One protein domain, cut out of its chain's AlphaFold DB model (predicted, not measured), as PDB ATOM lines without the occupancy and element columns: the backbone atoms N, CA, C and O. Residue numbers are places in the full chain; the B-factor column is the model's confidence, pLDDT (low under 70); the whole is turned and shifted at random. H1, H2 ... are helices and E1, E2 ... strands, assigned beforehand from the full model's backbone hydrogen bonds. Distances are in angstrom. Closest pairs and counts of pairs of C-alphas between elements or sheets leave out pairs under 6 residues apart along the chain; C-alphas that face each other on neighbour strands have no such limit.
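Overview. This is residues 2 to 85 and 163 to 190 of the 228 residues of an uncharacterized protein of Dentipellis sp. KUC8613 (UniProt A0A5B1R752). A five-stranded sheet, strongly twisted and curled like part of a barrel, makes the main body, with the edges E1 and E2 not paired to each other; the two helices lie toward one end of the long axis, H2 only grazing the sheet and H1 off it. The long strand E4 bends by 74 degrees at residue 76. The printed part has 112 residues with two named helices and five named strands, in the order H1 E1 E2 E3 E4 E5 H2; the sheet is mixed, in the order E1 E3 E4 E5 E2, and the class is mixed, helices and strands. The whole is compact, with a radius of gyration of the C-alphas of 14.1 A, yet elongated, spanning 43 by 27 by 26 A.

Arrangement. H1, residues 15 to 21, is not on the sheet. A tight link leads to E1, residues 26 to 30, an edge strand. E2, residues 45 to 49, is the other edge strand; the closest C-alphas of the two, those of Ile 29 and Trp 47, are 7.9 A apart. E3, residues 60 to 67, is parallel to E1 at 32 degrees, with N 29 and O 63 at 2.8 A, within hydrogen-bond range. E4, residues 70 to 81, forms a hairpin with E3, antiparallel at 134 degrees, with N 72 and O 64 at 2.8 A. E5, residues 163 to 171, is antiparallel to E4 at 110 degrees, with N 78 and O 168 at 3.0 A. E5 is also antiparallel to E2 at 141 degrees, with N 47 and O 165 at 2.9 A. H2, residues 174 to 185, only grazes the sheet with its residues 174 to 180; its closest C-alphas to E4 are those of Gln 177 and Tyr 73, 7.4 A apart. H1 and H2 are apart. In H1 and H2 every O i to N i+4 pair is within hydrogen-bond range.

Along the chain. H1 begins at C-alpha 15 (202.988, 159.412, 211.513) and is 10.1 A long. E1 is 13.5 A long and E2 13.7 A. E3 measures 20.9 A, E4 28.6 A and E5 24.7 A; E4 begins at C-alpha 70 (181.936, 158.193, 224.896). H2 is 17.1 A long and ends at C-alpha 185 (192.298, 161.123, 234.328).

Size, cuts and confidence. The two C-alphas farthest apart, those of Ala 83 and Lys 186, are 43.9 A apart. Residues 86 to 162 are not printed; across this cut, between E4 and E5, C-alphas 85 and 163 are 6.1 A apart. The link from E1 to E2, residues 31 to 44, is long. Mean pLDDT of the printed part is 92.3; residues 2 to 7 are under 70.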
ATOM      1  N   TYR A   2     194.158 158.500 222.250       63.50
ATOM      2  CA  TYR A   2     193.895 157.849 220.971       63.50
ATOM      3  C   TYR A   2     192.542 158.359 220.447       63.50
ATOM      4  O   TYR A   2     191.502 157.970 220.965       63.50
ATOM      5  N   GLY A   3     192.557 159.305 219.503       49.28
ATOM      6  CA  GLY A   3     191.347 159.798 218.825       49.28
ATOM      7  C   GLY A   3     190.979 161.273 219.072       49.28
ATOM      8  O   GLY A   3     191.155 161.824 220.156       49.28
ATOM      9  N   GLY A   4     190.450 161.914 218.024       44.62
ATOM     10  CA  GLY A   4     189.978 163.303 217.970       44.62
ATOM     11  C   GLY A   4     189.307 163.626 216.619       44.62
ATOM     12  O   GLY A   4     189.869 163.338 215.566       44.62
ATOM     13  N   SER A   5     188.108 164.233 216.652       53.25
ATOM     14  CA  SER A   5     187.150 164.474 215.536       53.25
ATOM     15  C   SER A   5     186.298 163.261 215.106       53.25
ATOM     16  O   SER A   5     186.408 162.207 215.729       53.25
ATOM     17  N   SER A   6     185.381 163.437 214.137       57.38
ATOM     18  CA  SER A   6     184.489 162.391 213.604       57.38
ATOM     19  C   SER A   6     185.321 161.208 213.116       57.38
ATOM     20  O   SER A   6     185.830 161.238 211.998       57.38
ATOM     21  N   GLN A   7     185.517 160.215 213.984       68.62
ATOM     22  CA  GLN A   7     186.324 159.048 213.662       68.62
ATOM     23  C   GLN A   7     185.626 158.296 212.534       68.62
ATOM     24  O   GLN A   7     184.434 157.995 212.638       68.62
ATOM     25  N   GLY A   8     186.360 158.033 211.453       85.69
ATOM     26  CA  GLY A   8     185.970 156.965 210.545       85.69
ATOM     27  C   GLY A   8     185.991 155.633 211.294       85.69
ATOM     28  O   GLY A   8     186.598 155.535 212.362       85.69
ATOM     29  N   THR A   9     185.340 154.613 210.738       91.62
ATOM     30  CA  THR A   9     185.350 153.267 211.327       91.62
ATOM     31  C   THR A   9     186.778 152.755 211.491       91.62
ATOM     32  O   THR A   9     187.125 152.286 212.564       91.62
ATOM     33  N   PHE A  10     187.619 152.940 210.472       92.56
ATOM     34  CA  PHE A  10     189.044 152.603 210.479       92.56
ATOM     35  C   PHE A  10     189.853 153.881 210.221       92.56
ATOM     36  O   PHE A  10     190.130 154.223 209.068       92.56
ATOM     37  N   PRO A  11     190.126 154.692 211.257       91.75
ATOM     38  CA  PRO A  11     190.798 155.966 211.070       91.75
ATOM     39  C   PRO A  11     192.285 155.755 210.774       91.75
ATOM     40  O   PRO A  11     192.969 155.018 211.477       91.75
ATOM     41  N   SER A  12     192.818 156.476 209.787       90.75
ATOM     42  CA  SER A  12     194.265 156.544 209.574       90.75
ATOM     43  C   SER A  12     194.936 157.311 210.717       90.75
ATOM     44  O   SER A  12     194.517 158.421 211.066       90.75
ATOM     45  N   ILE A  13     196.000 156.744 211.282       90.12
ATOM     46  CA  ILE A  13     196.792 157.380 212.337       90.12
ATOM     47  C   ILE A  13     197.925 158.196 211.704       90.12
ATOM     48  O   ILE A  13     198.582 157.755 210.766       90.12
ATOM     49  N   SER A  14     198.147 159.422 212.190       91.50
ATOM     50  CA  SER A  14     199.244 160.262 211.694       91.50
ATOM     51  C   SER A  14     200.604 159.689 212.093       91.50
ATOM     52  O   SER A  14     200.746 159.160 213.194       91.50
ATOM     53  N   ALA A  15     201.626 159.887 211.252       93.88
ATOM     54  CA  ALA A  15     202.988 159.412 211.513       93.88
ATOM     55  C   ALA A  15     203.512 159.820 212.903       93.88
ATOM     56  O   ALA A  15     204.063 158.994 213.614       93.88
ATOM     57  N   GLN A  16     203.243 161.053 213.342       93.06
ATOM     58  CA  GLN A  16     203.630 161.538 214.674       93.06
ATOM     59  C   GLN A  16     202.971 160.754 215.825       93.06
ATOM     60  O   GLN A  16     203.594 160.507 216.855       93.06
ATOM     61  N   ASN A  17     201.690 160.398 215.692       90.31
ATOM     62  CA  ASN A  17     201.001 159.613 216.718       90.31
ATOM     63  C   ASN A  17     201.465 158.155 216.676       90.31
ATOM     64  O   ASN A  17     201.708 157.566 217.727       90.31
ATOM     65  N   LEU A  18     201.669 157.618 215.472       93.62
ATOM     66  CA  LEU A  18     202.223 156.287 215.280       93.62
ATOM     67  C   LEU A  18     203.630 156.170 215.880       93.62
ATOM     68  O   LEU A  18     203.885 155.232 216.616       93.62
ATOM     69  N   GLU A  19     204.508 157.152 215.682       94.69
ATOM     70  CA  GLU A  19     205.833 157.200 216.315       94.69
ATOM     71  C   GLU A  19     205.732 157.259 217.848       94.69
ATOM     72  O   GLU A  19     206.494 156.616 218.565       94.69
ATOM     73  N   LYS A  20     204.747 157.998 218.368       92.38
ATOM     74  CA  LYS A  20     204.562 158.174 219.811       92.38
ATOM     75  C   LYS A  20     204.082 156.913 220.531       92.38
ATOM     76  O   LYS A  20     204.442 156.723 221.691       92.38
ATOM     77  N   HIS A  21     203.188 156.133 219.924       92.62
ATOM     78  CA  HIS A  21     202.543 155.008 220.612       92.62
ATOM     79  C   HIS A  21     202.605 153.665 219.883       92.62
ATOM     80  O   HIS A  21     202.281 152.654 220.495       92.62
ATOM     81  N   GLY A  22     203.007 153.637 218.615       95.25
ATOM     82  CA  GLY A  22     203.198 152.413 217.835       95.25
ATOM     83  C   GLY A  22     201.915 151.649 217.511       95.25
ATOM     84  O   GLY A  22     201.983 150.442 217.334       95.25
ATOM     85  N   LEU A  23     200.752 152.315 217.488       94.94
ATOM     86  CA  LEU A  23     199.448 151.664 217.264       94.94
ATOM     87  C   LEU A  23     198.747 152.280 216.048       94.94
ATOM     88  O   LEU A  23     198.626 153.503 215.977       94.94
ATOM     89  N   ASP A  24     198.233 151.461 215.141       94.81
ATOM     90  CA  ASP A  24     197.502 151.872 213.932       94.81
ATOM     91  C   ASP A  24     196.254 151.018 213.642       94.81
ATOM     92  O   ASP A  24     195.526 151.273 212.686       94.81
ATOM     93  N   ASP A  25     195.936 150.072 214.517       96.00
ATOM     94  CA  ASP A  25     194.933 149.024 214.340       96.00
ATOM     95  C   ASP A  25     193.585 149.366 215.003       96.00
ATOM     96  O   ASP A  25     192.941 148.523 215.625       96.00
ATOM     97  N   PHE A  26     193.132 150.618 214.926       95.69
ATOM     98  CA  PHE A  26     191.896 151.043 215.594       95.69
ATOM     99  C   PHE A  26     190.641 150.805 214.750       95.69
ATOM    100  O   PHE A  26     190.595 151.148 213.571       95.69
ATOM    101  N   CYS A  27     189.574 150.327 215.393       95.94
ATOM    102  CA  CYS A  27     188.245 150.210 214.799       95.94
ATOM    103  C   CYS A  27     187.181 150.835 215.719       95.94
ATOM    104  O   CYS A  27     187.057 150.459 216.881       95.94
ATOM    105  N   TYR A  28     186.397 151.786 215.214       95.62
ATOM    106  CA  TYR A  28     185.356 152.501 215.956       95.62
ATOM    107  C   TYR A  28     183.982 152.215 215.357       95.62
ATOM    108  O   TYR A  28     183.608 152.780 214.330       95.62
ATOM    109  N   ILE A  29     183.190 151.383 216.027       95.31
ATOM    110  CA  ILE A  29     181.857 151.008 215.559       95.31
ATOM    111  C   ILE A  29     180.760 151.718 216.349       95.31
ATOM    112  O   ILE A  29     180.856 151.977 217.550       95.31
ATOM    113  N   SER A  30     179.667 152.033 215.662       94.81
ATOM    114  CA  SER A  30     178.471 152.605 216.272       94.81
ATOM    115  C   SER A  30     177.303 151.645 216.101       94.81
ATOM    116  O   SER A  30     176.979 151.259 214.975       94.81
ATOM    117  N   LEU A  31     176.642 151.313 217.214       94.81
ATOM    118  CA  LEU A  31     175.491 150.403 217.235       94.81
ATOM    119  C   LEU A  31     174.256 150.976 216.526       94.81
ATOM    120  O   LEU A  31     173.330 150.241 216.210       94.81
ATOM    121  N   LEU A  32     174.259 152.280 216.223       92.38
ATOM    122  CA  LEU A  32     173.243 152.895 215.368       92.38
ATOM    123  C   LEU A  32     173.285 152.349 213.926       92.38
ATOM    124  O   LEU A  32     172.253 152.296 213.268       92.38
ATOM    125  N   TYR A  33     174.474 151.954 213.456       91.62
ATOM    126  CA  TYR A  33     174.682 151.334 212.142       91.62
ATOM    127  C   TYR A  33     174.770 149.810 212.240       91.62
ATOM    128  O   TYR A  33     174.325 149.107 211.341       91.62
ATOM    129  N   ASN A  34     175.332 149.313 213.344       95.50
ATOM    130  CA  ASN A  34     175.645 147.905 213.569       95.50
ATOM    131  C   ASN A  34     174.862 147.404 214.794       95.50
ATOM    132  O   ASN A  34     175.444 147.283 215.876       95.50
ATOM    133  N   PRO A  35     173.541 147.166 214.689       95.88
ATOM    134  CA  PRO A  35     172.685 146.877 215.851       95.88
ATOM    135  C   PRO A  35     173.087 145.600 216.611       95.88
ATOM    136  O   PRO A  35     172.786 145.449 217.802       95.88
ATOM    137  N   VAL A  36     173.793 144.714 215.912       96.56
ATOM    138  CA  VAL A  36     174.299 143.403 216.337       96.56
ATOM    139  C   VAL A  36     175.830 143.387 216.499       96.56
ATOM    140  O   VAL A  36     176.443 142.324 216.513       96.56
ATOM    141  N   GLY A  37     176.470 144.557 216.605       97.06
ATOM    142  CA  GLY A  37     177.884 144.655 216.977       97.06
ATOM    143  C   GLY A  37     178.134 144.248 218.441       97.06
ATOM    144  O   GLY A  37     177.180 144.190 219.227       97.06
ATOM    145  N   PRO A  38     179.399 144.003 218.838       97.75
ATOM    146  CA  PRO A  38     179.748 143.687 220.222       97.75
ATOM    147  C   PRO A  38     179.259 144.780 221.177       97.75
ATOM    148  O   PRO A  38     179.416 145.971 220.901       97.75
ATOM    149  N   ARG A  39     178.661 144.390 222.308       96.44
ATOM    150  CA  ARG A  39     178.169 145.333 223.334       96.44
ATOM    151  C   ARG A  39     179.025 145.335 224.589       96.44
ATOM    152  O   ARG A  39     179.102 146.349 225.280       96.44
ATOM    153  N   GLU A  40     179.693 144.220 224.847       96.50
ATOM    154  CA  GLU A  40     180.565 144.013 225.995       96.50
ATOM    155  C   GLU A  40     181.906 143.432 225.547       96.50
ATOM    156  O   GLU A  40     182.069 142.980 224.409       96.50
ATOM    157  N   ALA A  41     182.883 143.453 226.452       97.00
ATOM    158  CA  ALA A  41     184.198 142.899 226.181       97.00
ATOM    159  C   ALA A  41     184.105 141.408 225.817       97.00
ATOM    160  O   ALA A  41     183.470 140.626 226.519       97.00
ATOM    161  N   GLY A  42     184.750 141.017 224.717       95.69
ATOM    162  CA  GLY A  42     184.801 139.623 224.269       95.69
ATOM    163  C   GLY A  42     183.582 139.097 223.505       95.69
ATOM    164  O   GLY A  42     183.692 138.031 222.899       95.69
ATOM    165  N   GLN A  43     182.451 139.808 223.489       97.88
ATOM    166  CA  GLN A  43     181.267 139.358 222.753       97.88
ATOM    167  C   GLN A  43     181.524 139.353 221.239       97.88
ATOM    168  O   GLN A  43     182.145 140.278 220.733       97.88
ATOM    169  N   PRO A  44     181.039 138.360 220.478       98.12
ATOM    170  CA  PRO A  44     181.062 138.447 219.022       98.12
ATOM    171  C   PRO A  44     180.096 139.535 218.530       98.12
ATOM    172  O   PRO A  44     179.266 140.050 219.281       98.12
ATOM    173  N   GLY A  45     180.165 139.856 217.242       97.62
ATOM    174  CA  GLY A  45     179.164 140.711 216.612       97.62
ATOM    175  C   GLY A  45     179.245 140.686 215.098       97.62
ATOM    176  O   GLY A  45     180.058 139.964 214.526       97.62
ATOM    177  N   LEU A  46     178.399 141.484 214.457       97.31
ATOM    178  CA  LEU A  46     178.448 141.721 213.019       97.31
ATOM    179  C   LEU A  46     178.738 143.195 212.743       97.31
ATOM    180  O   LEU A  46     178.297 144.085 213.481       97.31
ATOM    181  N   TRP A  47     179.461 143.435 211.659       97.25
ATOM    182  CA  TRP A  47     179.740 144.757 211.129       97.25
ATOM    183  C   TRP A  47     179.199 144.870 209.707       97.25
ATOM    184  O   TRP A  47     179.362 143.953 208.909       97.25
ATOM    185  N   PHE A  48     178.514 145.971 209.427       96.81
ATOM    186  CA  PHE A  48     177.810 146.240 208.180       96.81
ATOM    187  C   PHE A  48     178.542 147.334 207.396       96.81
ATOM    188  O   PHE A  48     178.961 148.339 207.979       96.81
ATOM    189  N   ASP A  49     178.625 147.172 206.075       95.94
ATOM    190  CA  ASP A  49     179.175 148.166 205.145       95.94
ATOM    191  C   ASP A  49     178.373 148.195 203.826       95.94
ATOM    192  O   ASP A  49     177.604 147.294 203.501       95.94
ATOM    193  N   THR A  50     178.521 149.271 203.065       96.06
ATOM    194  CA  THR A  50     177.995 149.457 201.706       96.06
ATOM    195  C   THR A  50     178.879 148.885 200.598       96.06
ATOM    196  O   THR A  50     178.438 148.813 199.446       96.06
ATOM    197  N   ASP A  51     180.120 148.532 200.924       93.38
ATOM    198  CA  ASP A  51     181.084 147.913 200.016       93.38
ATOM    199  C   ASP A  51     181.570 146.563 200.588       93.38
ATOM    200  O   ASP A  51     181.593 146.397 201.812       93.38
ATOM    201  N   PRO A  52     181.992 145.611 199.731       92.19
ATOM    202  CA  PRO A  52     182.564 144.351 200.184       92.19
ATOM    203  C   PRO A  52     183.738 144.581 201.128       92.19
ATOM    204  O   PRO A  52     184.662 145.347 200.828       92.19
ATOM    205  N   PHE A  53     183.720 143.882 202.257       90.31
ATOM    206  CA  PHE A  53     184.818 143.929 203.203       90.31
ATOM    207  C   PHE A  53     185.903 142.929 202.820       90.31
ATOM    208  O   PHE A  53     185.621 141.758 202.589       90.31
ATOM    209  N   ASN A  54     187.154 143.384 202.797       91.81
ATOM    210  CA  ASN A  54     188.311 142.512 202.632       91.81
ATOM    211  C   ASN A  54     188.998 142.374 203.995       91.81
ATOM    212  O   ASN A  54     189.747 143.279 204.374       91.81
ATOM    213  N   PRO A  55     188.721 141.302 204.759       89.06
ATOM    214  CA  PRO A  55     189.332 141.111 206.061       89.06
ATOM    215  C   PRO A  55     190.847 141.008 205.942       89.06
ATOM    216  O   PRO A  55     191.379 140.305 205.085       89.06
ATOM    217  N   THR A  56     191.533 141.718 206.831       91.38
ATOM    218  CA  THR A  56     192.963 141.551 207.079       91.38
ATOM    219  C   THR A  56     193.176 140.440 208.102       91.38
ATOM    220  O   THR A  56     192.331 140.223 208.974       91.38
ATOM    221  N   ASP A  57     194.331 139.778 208.054       91.62
ATOM    222  CA  ASP A  57     194.697 138.787 209.074       91.62
ATOM    223  C   ASP A  57     194.971 139.418 210.448       91.62
ATOM    224  O   ASP A  57     194.910 138.727 211.474       91.62
ATOM    225  N   ASP A  58     195.233 140.724 210.483       96.00
ATOM    226  CA  ASP A  58     195.510 141.480 211.697       96.00
ATOM    227  C   ASP A  58     194.245 141.746 212.518       96.00
ATOM    228  O   ASP A  58     193.160 142.005 211.991       96.00
ATOM    229  N   ALA A  59     194.392 141.685 213.840       97.62
ATOM    230  CA  ALA A  59     193.319 142.031 214.759       97.62
ATOM    231  C   ALA A  59     193.279 143.546 214.987       97.62
ATOM    232  O   ALA A  59     194.320 144.170 215.147       97.62
ATOM    233  N   SER A  60     192.082 144.125 215.079       97.31
ATOM    234  CA  SER A  60     191.897 145.544 215.396       97.31
ATOM    235  C   SER A  60     191.439 145.757 216.840       97.31
ATOM    236  O   SER A  60     190.619 144.999 217.366       97.31
ATOM    237  N   ARG A  61     191.896 146.838 217.482       98.00
ATOM    238  CA  ARG A  61     191.349 147.357 218.744       98.00
ATOM    239  C   ARG A  61     189.973 147.966 218.497       98.00
ATOM    240  O   ARG A  61     189.864 149.073 217.968       98.00
ATOM    241  N   VAL A  62     188.920 147.256 218.900       97.69
ATOM    242  CA  VAL A  62     187.538 147.687 218.670       97.69
ATOM    243  C   VAL A  62     187.021 148.532 219.828       97.69
ATOM    244  O   VAL A  62     187.094 148.154 221.002       97.69
ATOM    245  N   PHE A  63     186.435 149.664 219.463       97.06
ATOM    246  CA  PHE A  63     185.707 150.568 220.330       97.06
ATOM    247  C   PHE A  63     184.256 150.678 219.877       97.06
ATOM    248  O   PHE A  63     183.972 150.924 218.707       97.06
ATOM    249  N   VAL A  64     183.332 150.571 220.823       96.31
ATOM    250  CA  VAL A  64     181.893 150.685 220.586       96.31
ATOM    251  C   VAL A  64     181.402 152.009 221.136       96.31
ATOM    252  O   VAL A  64     181.683 152.379 222.278       96.31
ATOM    253  N   ARG A  65     180.656 152.755 220.327       94.75
ATOM    254  CA  ARG A  65     180.080 154.026 220.763       94.75
ATOM    255  C   ARG A  65     178.957 153.793 221.771       94.75
ATOM    256  O   ARG A  65     177.928 153.226 221.421       94.75
ATOM    257  N   LEU A  66     179.114 154.330 222.981       91.38
ATOM    258  CA  LEU A  66     178.055 154.350 223.998       91.38
ATOM    259  C   LEU A  66     177.115 155.543 223.791       91.38
ATOM    260  O   LEU A  66     175.898 155.431 223.878       91.38
ATOM    261  N   ARG A  67     177.700 156.714 223.518       89.50
ATOM    262  CA  ARG A  67     176.996 157.973 223.228       89.50
ATOM    263  C   ARG A  67     177.937 158.949 222.521       89.50
ATOM    264  O   ARG A  67     179.054 158.600 222.142       89.50
ATOM    265  N   ALA A  68     177.505 160.182 222.271       85.94
ATOM    266  CA  ALA A  68     178.404 161.209 221.743       85.94
ATOM    267  C   ALA A  68     179.593 161.440 222.690       85.94
ATOM    268  O   ALA A  68     179.400 161.695 223.873       85.94
ATOM    269  N   GLY A  69     180.814 161.311 222.160       84.44
ATOM    270  CA  GLY A  69     182.051 161.510 222.919       84.44
ATOM    271  C   GLY A  69     182.412 160.401 223.913       84.44
ATOM    272  O   GLY A  69     183.417 160.544 224.596       84.44
ATOM    273  N   ALA A  70     181.645 159.307 223.994       89.50
ATOM    274  CA  ALA A  70     181.936 158.193 224.896       89.50
ATOM    275  C   ALA A  70     182.006 156.871 224.129       89.50
ATOM    276  O   ALA A  70     181.057 156.490 223.435       89.50
ATOM    277  N   TRP A  71     183.128 156.179 224.298       93.25
ATOM    278  CA  TRP A  71     183.474 154.949 223.599       93.25
ATOM    279  C   TRP A  71     183.942 153.903 224.605       93.25
ATOM    280  O   TRP A  71     184.665 154.233 225.542       93.25
ATOM    281  N   LEU A  72     183.527 152.657 224.400       95.00
ATOM    282  CA  LEU A  72     183.920 151.508 225.202       95.00
ATOM    283  C   LEU A  72     184.890 150.647 224.408       95.00
ATOM    284  O   LEU A  72     184.558 150.193 223.319       95.00
ATOM    285  N   TYR A  73     186.066 150.395 224.967       97.19
ATOM    286  CA  TYR A  73     186.997 149.419 224.425       97.19
ATOM    287  C   TYR A  73     186.525 147.991 224.739       97.19
ATOM    288  O   TYR A  73     186.398 147.629 225.912       97.19
ATOM    289  N   VAL A  74     186.264 147.191 223.702       97.75
ATOM    290  CA  VAL A  74     185.645 145.855 223.832       97.75
ATOM    291  C   VAL A  74     186.577 144.688 223.479       97.75
ATOM    292  O   VAL A  74     186.162 143.533 223.575       97.75
ATOM    293  N   GLY A  75     187.829 144.958 223.094       98.19
ATOM    294  CA  GLY A  75     188.857 143.937 222.845       98.19
ATOM    295  C   GLY A  75     189.512 144.021 221.466       98.19
ATOM    296  O   GLY A  75     189.494 145.068 220.812       98.19
ATOM    297  N   GLN A  76     190.144 142.921 221.060       98.56
ATOM    298  CA  GLN A  76     190.896 142.746 219.812       98.56
ATOM    299  C   GLN A  76     190.070 141.833 218.938       98.56
ATOM    300  O   GLN A  76     189.766 140.718 219.356       98.56
ATOM    301  N   TYR A  77     189.697 142.288 217.750       98.50
ATOM    302  CA  TYR A  77     188.800 141.537 216.885       98.50
ATOM    303  C   TYR A  77     189.450 141.249 215.556       98.50
ATOM    304  O   TYR A  77     190.056 142.129 214.953       98.50
ATOM    305  N   LYS A  78     189.246 140.021 215.088       98.25
ATOM    306  CA  LYS A  78     189.387 139.694 213.677       98.25
ATOM    307  C   LYS A  78     188.020 139.738 213.020       98.25
ATOM    308  O   LYS A  78     186.999 139.438 213.650       98.25
ATOM    309  N   PHE A  79     188.038 140.115 211.756       97.69
ATOM    310  CA  PHE A  79     186.867 140.155 210.909       97.69
ATOM    311  C   PHE A  79     186.915 138.987 209.928       97.69
ATOM    312  O   PHE A  79     187.989 138.543 209.531       97.69
ATOM    313  N   TYR A  80     185.748 138.494 209.539       96.38
ATOM    314  CA  TYR A  80     185.604 137.363 208.632       96.38
ATOM    315  C   TYR A  80     184.494 137.669 207.644       96.38
ATOM    316  O   TYR A  80     183.506 138.309 208.006       96.38
ATOM    317  N   ASN A  81     184.629 137.168 206.422       95.31
ATOM    318  CA  ASN A  81     183.553 137.263 205.449       95.31
ATOM    319  C   ASN A  81     182.322 136.518 205.967       95.31
ATOM    320  O   ASN A  81     182.423 135.394 206.465       95.31
ATOM    321  N   SER A  82     181.172 137.169 205.862       95.88
ATOM    322  CA  SER A  82     179.867 136.560 206.073       95.88
ATOM    323  C   SER A  82     179.063 136.648 204.782       95.88
ATOM    324  O   SER A  82     179.507 137.262 203.814       95.88
ATOM    325  N   ALA A  83     177.899 136.008 204.761       96.19
ATOM    326  CA  ALA A  83     176.941 136.263 203.699       96.19
ATOM    327  C   ALA A  83     176.438 137.708 203.812       96.19
ATOM    328  O   ALA A  83     176.292 138.234 204.918       96.19
ATOM    329  N   ASP A  84     176.178 138.333 202.670       96.56
ATOM    330  CA  ASP A  84     175.615 139.677 202.624       96.56
ATOM    331  C   ASP A  84     174.207 139.700 203.223       96.56
ATOM    332  O   ASP A  84     173.501 138.688 203.240       96.56
ATOM    333  N   LEU A  85     173.786 140.872 203.698       96.25
ATOM    334  CA  LEU A  85     172.449 141.066 204.235       96.25
ATOM    335  C   LEU A  85     171.432 140.885 203.108       96.25
ATOM    336  O   LEU A  85     171.342 141.717 202.203       96.25
ATOM    337  N   TYR A 163     176.870 144.655 202.905       97.31
ATOM    338  CA  TYR A 163     177.861 143.622 203.144       97.31
ATOM    339  C   TYR A 163     178.010 143.419 204.645       97.31
ATOM    340  O   TYR A 163     177.951 144.382 205.417       97.31
ATOM    341  N   ILE A 164     178.209 142.170 205.057       97.00
ATOM    342  CA  ILE A 164     178.382 141.813 206.463       97.00
ATOM    343  C   ILE A 164     179.749 141.169 206.663       97.00
ATOM    344  O   ILE A 164     180.107 140.197 206.000       97.00
ATOM    345  N   ALA A 165     180.482 141.656 207.660       97.50
ATOM    346  CA  ALA A 165     181.615 140.945 208.228       97.50
ATOM    347  C   ALA A 165     181.266 140.425 209.627       97.50
ATOM    348  O   ALA A 165     180.768 141.162 210.484       97.50
ATOM    349  N   GLY A 166     181.569 139.154 209.879       98.00
ATOM    350  CA  GLY A 166     181.544 138.593 211.223       98.00
ATOM    351  C   GLY A 166     182.718 139.117 212.042       98.00
ATOM    352  O   GLY A 166     183.832 139.207 211.536       98.00
ATOM    353  N   MET A 167     182.492 139.437 213.313       98.38
ATOM    354  CA  MET A 167     183.512 139.909 214.248       98.38
ATOM    355  C   MET A 167     183.718 138.872 215.354       98.38
ATOM    356  O   MET A 167     182.778 138.537 216.080       98.38
ATOM    357  N   LYS A 168     184.958 138.403 215.536       98.25
ATOM    358  CA  LYS A 168     185.333 137.503 216.639       98.25
ATOM    359  C   LYS A 168     186.404 138.145 217.501       98.25
ATOM    360  O   LYS A 168     187.451 138.539 216.988       98.25
ATOM    361  N   CYS A 169     186.166 138.194 218.808       98.38
ATOM    362  CA  CYS A 169     187.194 138.598 219.752       98.38
ATOM    363  C   CYS A 169     188.301 137.533 219.801       98.38
ATOM    364  O   CYS A 169     188.027 136.345 219.973       98.38
ATOM    365  N   VAL A 170     189.547 137.966 219.644       98.31
ATOM    366  CA  VAL A 170     190.752 137.125 219.694       98.31
ATOM    367  C   VAL A 170     191.663 137.471 220.870       98.31
ATOM    368  O   VAL A 170     192.661 136.793 221.092       98.31
ATOM    369  N   GLY A 171     191.333 138.509 221.638       98.06
ATOM    370  CA  GLY A 171     192.108 138.918 222.800       98.06
ATOM    371  C   GLY A 171     191.571 140.187 223.448       98.06
ATOM    372  O   GLY A 171     190.672 140.845 222.924       98.06
ATOM    373  N   TYR A 172     192.137 140.531 224.598       98.12
ATOM    374  CA  TYR A 172     191.847 141.778 225.294       98.12
ATOM    375  C   TYR A 172     193.148 142.353 225.856       98.12
ATOM    376  O   TYR A 172     193.758 141.760 226.744       98.12
ATOM    377  N   ASP A 173     193.586 143.499 225.341       97.75
ATOM    378  CA  ASP A 173     194.817 144.164 225.774       97.75
ATOM    379  C   ASP A 173     194.562 144.954 227.070       97.75
ATOM    380  O   ASP A 173     194.184 146.132 227.078       97.75
ATOM    381  N   THR A 174     194.729 144.272 228.207       97.12
ATOM    382  CA  THR A 174     194.515 144.863 229.535       97.12
ATOM    383  C   THR A 174     195.504 145.979 229.850       97.12
ATOM    384  O   THR A 174     195.165 146.909 230.581       97.12
ATOM    385  N   GLU A 175     196.727 145.915 229.319       96.88
ATOM    386  CA  GLU A 175     197.718 146.968 229.540       96.88
ATOM    387  C   GLU A 175     197.312 148.250 228.823       96.88
ATOM    388  O   GLU A 175     197.360 149.335 229.404       96.88
ATOM    389  N   PHE A 176     196.865 148.133 227.575       96.44
ATOM    390  CA  PHE A 176     196.324 149.249 226.818       96.44
ATOM    391  C   PHE A 176     195.086 149.853 227.491       96.44
ATOM    392  O   PHE A 176     194.997 151.077 227.618       96.44
ATOM    393  N   GLN A 177     194.171 149.018 227.994       95.88
ATOM    394  CA  GLN A 177     192.997 149.485 228.735       95.88
ATOM    395  C   GLN A 177     193.384 150.302 229.979       95.88
ATOM    396  O   GLN A 177     192.877 151.415 230.155       95.88
ATOM    397  N   ARG A 178     194.334 149.812 230.789       96.31
ATOM    398  CA  ARG A 178     194.865 150.552 231.949       96.31
ATOM    399  C   ARG A 178     195.522 151.865 231.530       96.31
ATOM    400  O   ARG A 178     195.194 152.910 232.088       96.31
ATOM    401  N   LYS A 179     196.360 151.845 230.484       94.62
ATOM    402  CA  LYS A 179     197.010 153.048 229.927       94.62
ATOM    403  C   LYS A 179     195.991 154.107 229.497       94.62
ATOM    404  O   LYS A 179     196.215 155.297 229.726       94.62
ATOM    405  N   ILE A 180     194.870 153.712 228.886       93.62
ATOM    406  CA  ILE A 180     193.792 154.653 228.548       93.62
ATOM    407  C   ILE A 180     193.142 155.208 229.810       93.62
ATOM    408  O   ILE A 180     192.964 156.422 229.891       93.62
ATOM    409  N   ALA A 181     192.788 154.355 230.772       92.62
ATOM    410  CA  ALA A 181     192.116 154.778 231.998       92.62
ATOM    411  C   ALA A 181     192.964 155.797 232.782       92.62
ATOM    412  O   ALA A 181     192.483 156.876 233.126       92.62
ATOM    413  N   GLU A 182     194.251 155.507 232.970       93.88
ATOM    414  CA  GLU A 182     195.210 156.409 233.616       93.88
ATOM    415  C   GLU A 182     195.420 157.703 232.820       93.88
ATOM    416  O   GLU A 182     195.471 158.800 233.383       93.88
ATOM    417  N   GLY A 183     195.527 157.594 231.492       90.62
ATOM    418  CA  GLY A 183     195.688 158.740 230.604       90.62
ATOM    419  C   GLY A 183     194.455 159.645 230.559       90.62
ATOM    420  O   GLY A 183     194.599 160.856 230.393       90.62
ATOM    421  N   PHE A 184     193.257 159.081 230.730       87.69
ATOM    422  CA  PHE A 184     191.995 159.819 230.711       87.69
ATOM    423  C   PHE A 184     191.844 160.728 231.932       87.69
ATOM    424  O   PHE A 184     191.402 161.862 231.783       87.69
ATOM    425  N   LEU A 185     192.298 160.292 233.114       89.75
ATOM    426  CA  LEU A 185     192.298 161.123 234.328       89.75
ATOM    427  C   LEU A 185     193.133 162.402 234.175       89.75
ATOM    428  O   LEU A 185     192.840 163.417 234.797       89.75
ATOM    429  N   LYS A 186     194.171 162.355 233.334       90.62
ATOM    430  CA  LYS A 186     195.059 163.490 233.041       90.62
ATOM    431  C   LYS A 186     194.621 164.278 231.806       90.62
ATOM    432  O   LYS A 186     195.273 165.256 231.440       90.62
ATOM    433  N   TRP A 187     193.577 163.835 231.109       86.56
ATOM    434  CA  TRP A 187     193.198 164.431 229.842       86.56
ATOM    435  C   TRP A 187     192.369 165.694 230.040       86.56
ATOM    436  O   TRP A 187     191.283 165.672 230.613       86.56
ATOM    437  N   ILE A 188     192.869 166.791 229.477       85.44
ATOM    438  CA  ILE A 188     192.146 168.053 229.386       85.44
ATOM    439  C   ILE A 188     191.595 168.155 227.960       85.44
ATOM    440  O   ILE A 188     192.385 168.103 227.008       85.44
ATOM    441  N   PRO A 189     190.269 168.294 227.776       82.50
ATOM    442  CA  PRO A 189     189.705 168.501 226.456       82.50
ATOM    443  C   PRO A 189     190.329 169.741 225.814       82.50
ATOM    444  O   PRO A 189     190.415 170.784 226.470       82.50
ATOM    445  N   PRO A 190     190.758 169.669 224.540       80.31
ATOM    446  CA  PRO A 190     191.199 170.863 223.846       80.31
ATOM    447  C   PRO A 190     190.058 171.887 223.877       80.31
ATOM    448  O   PRO A 190     188.893 171.498 223.720       80.31
TER     449      PRO A 190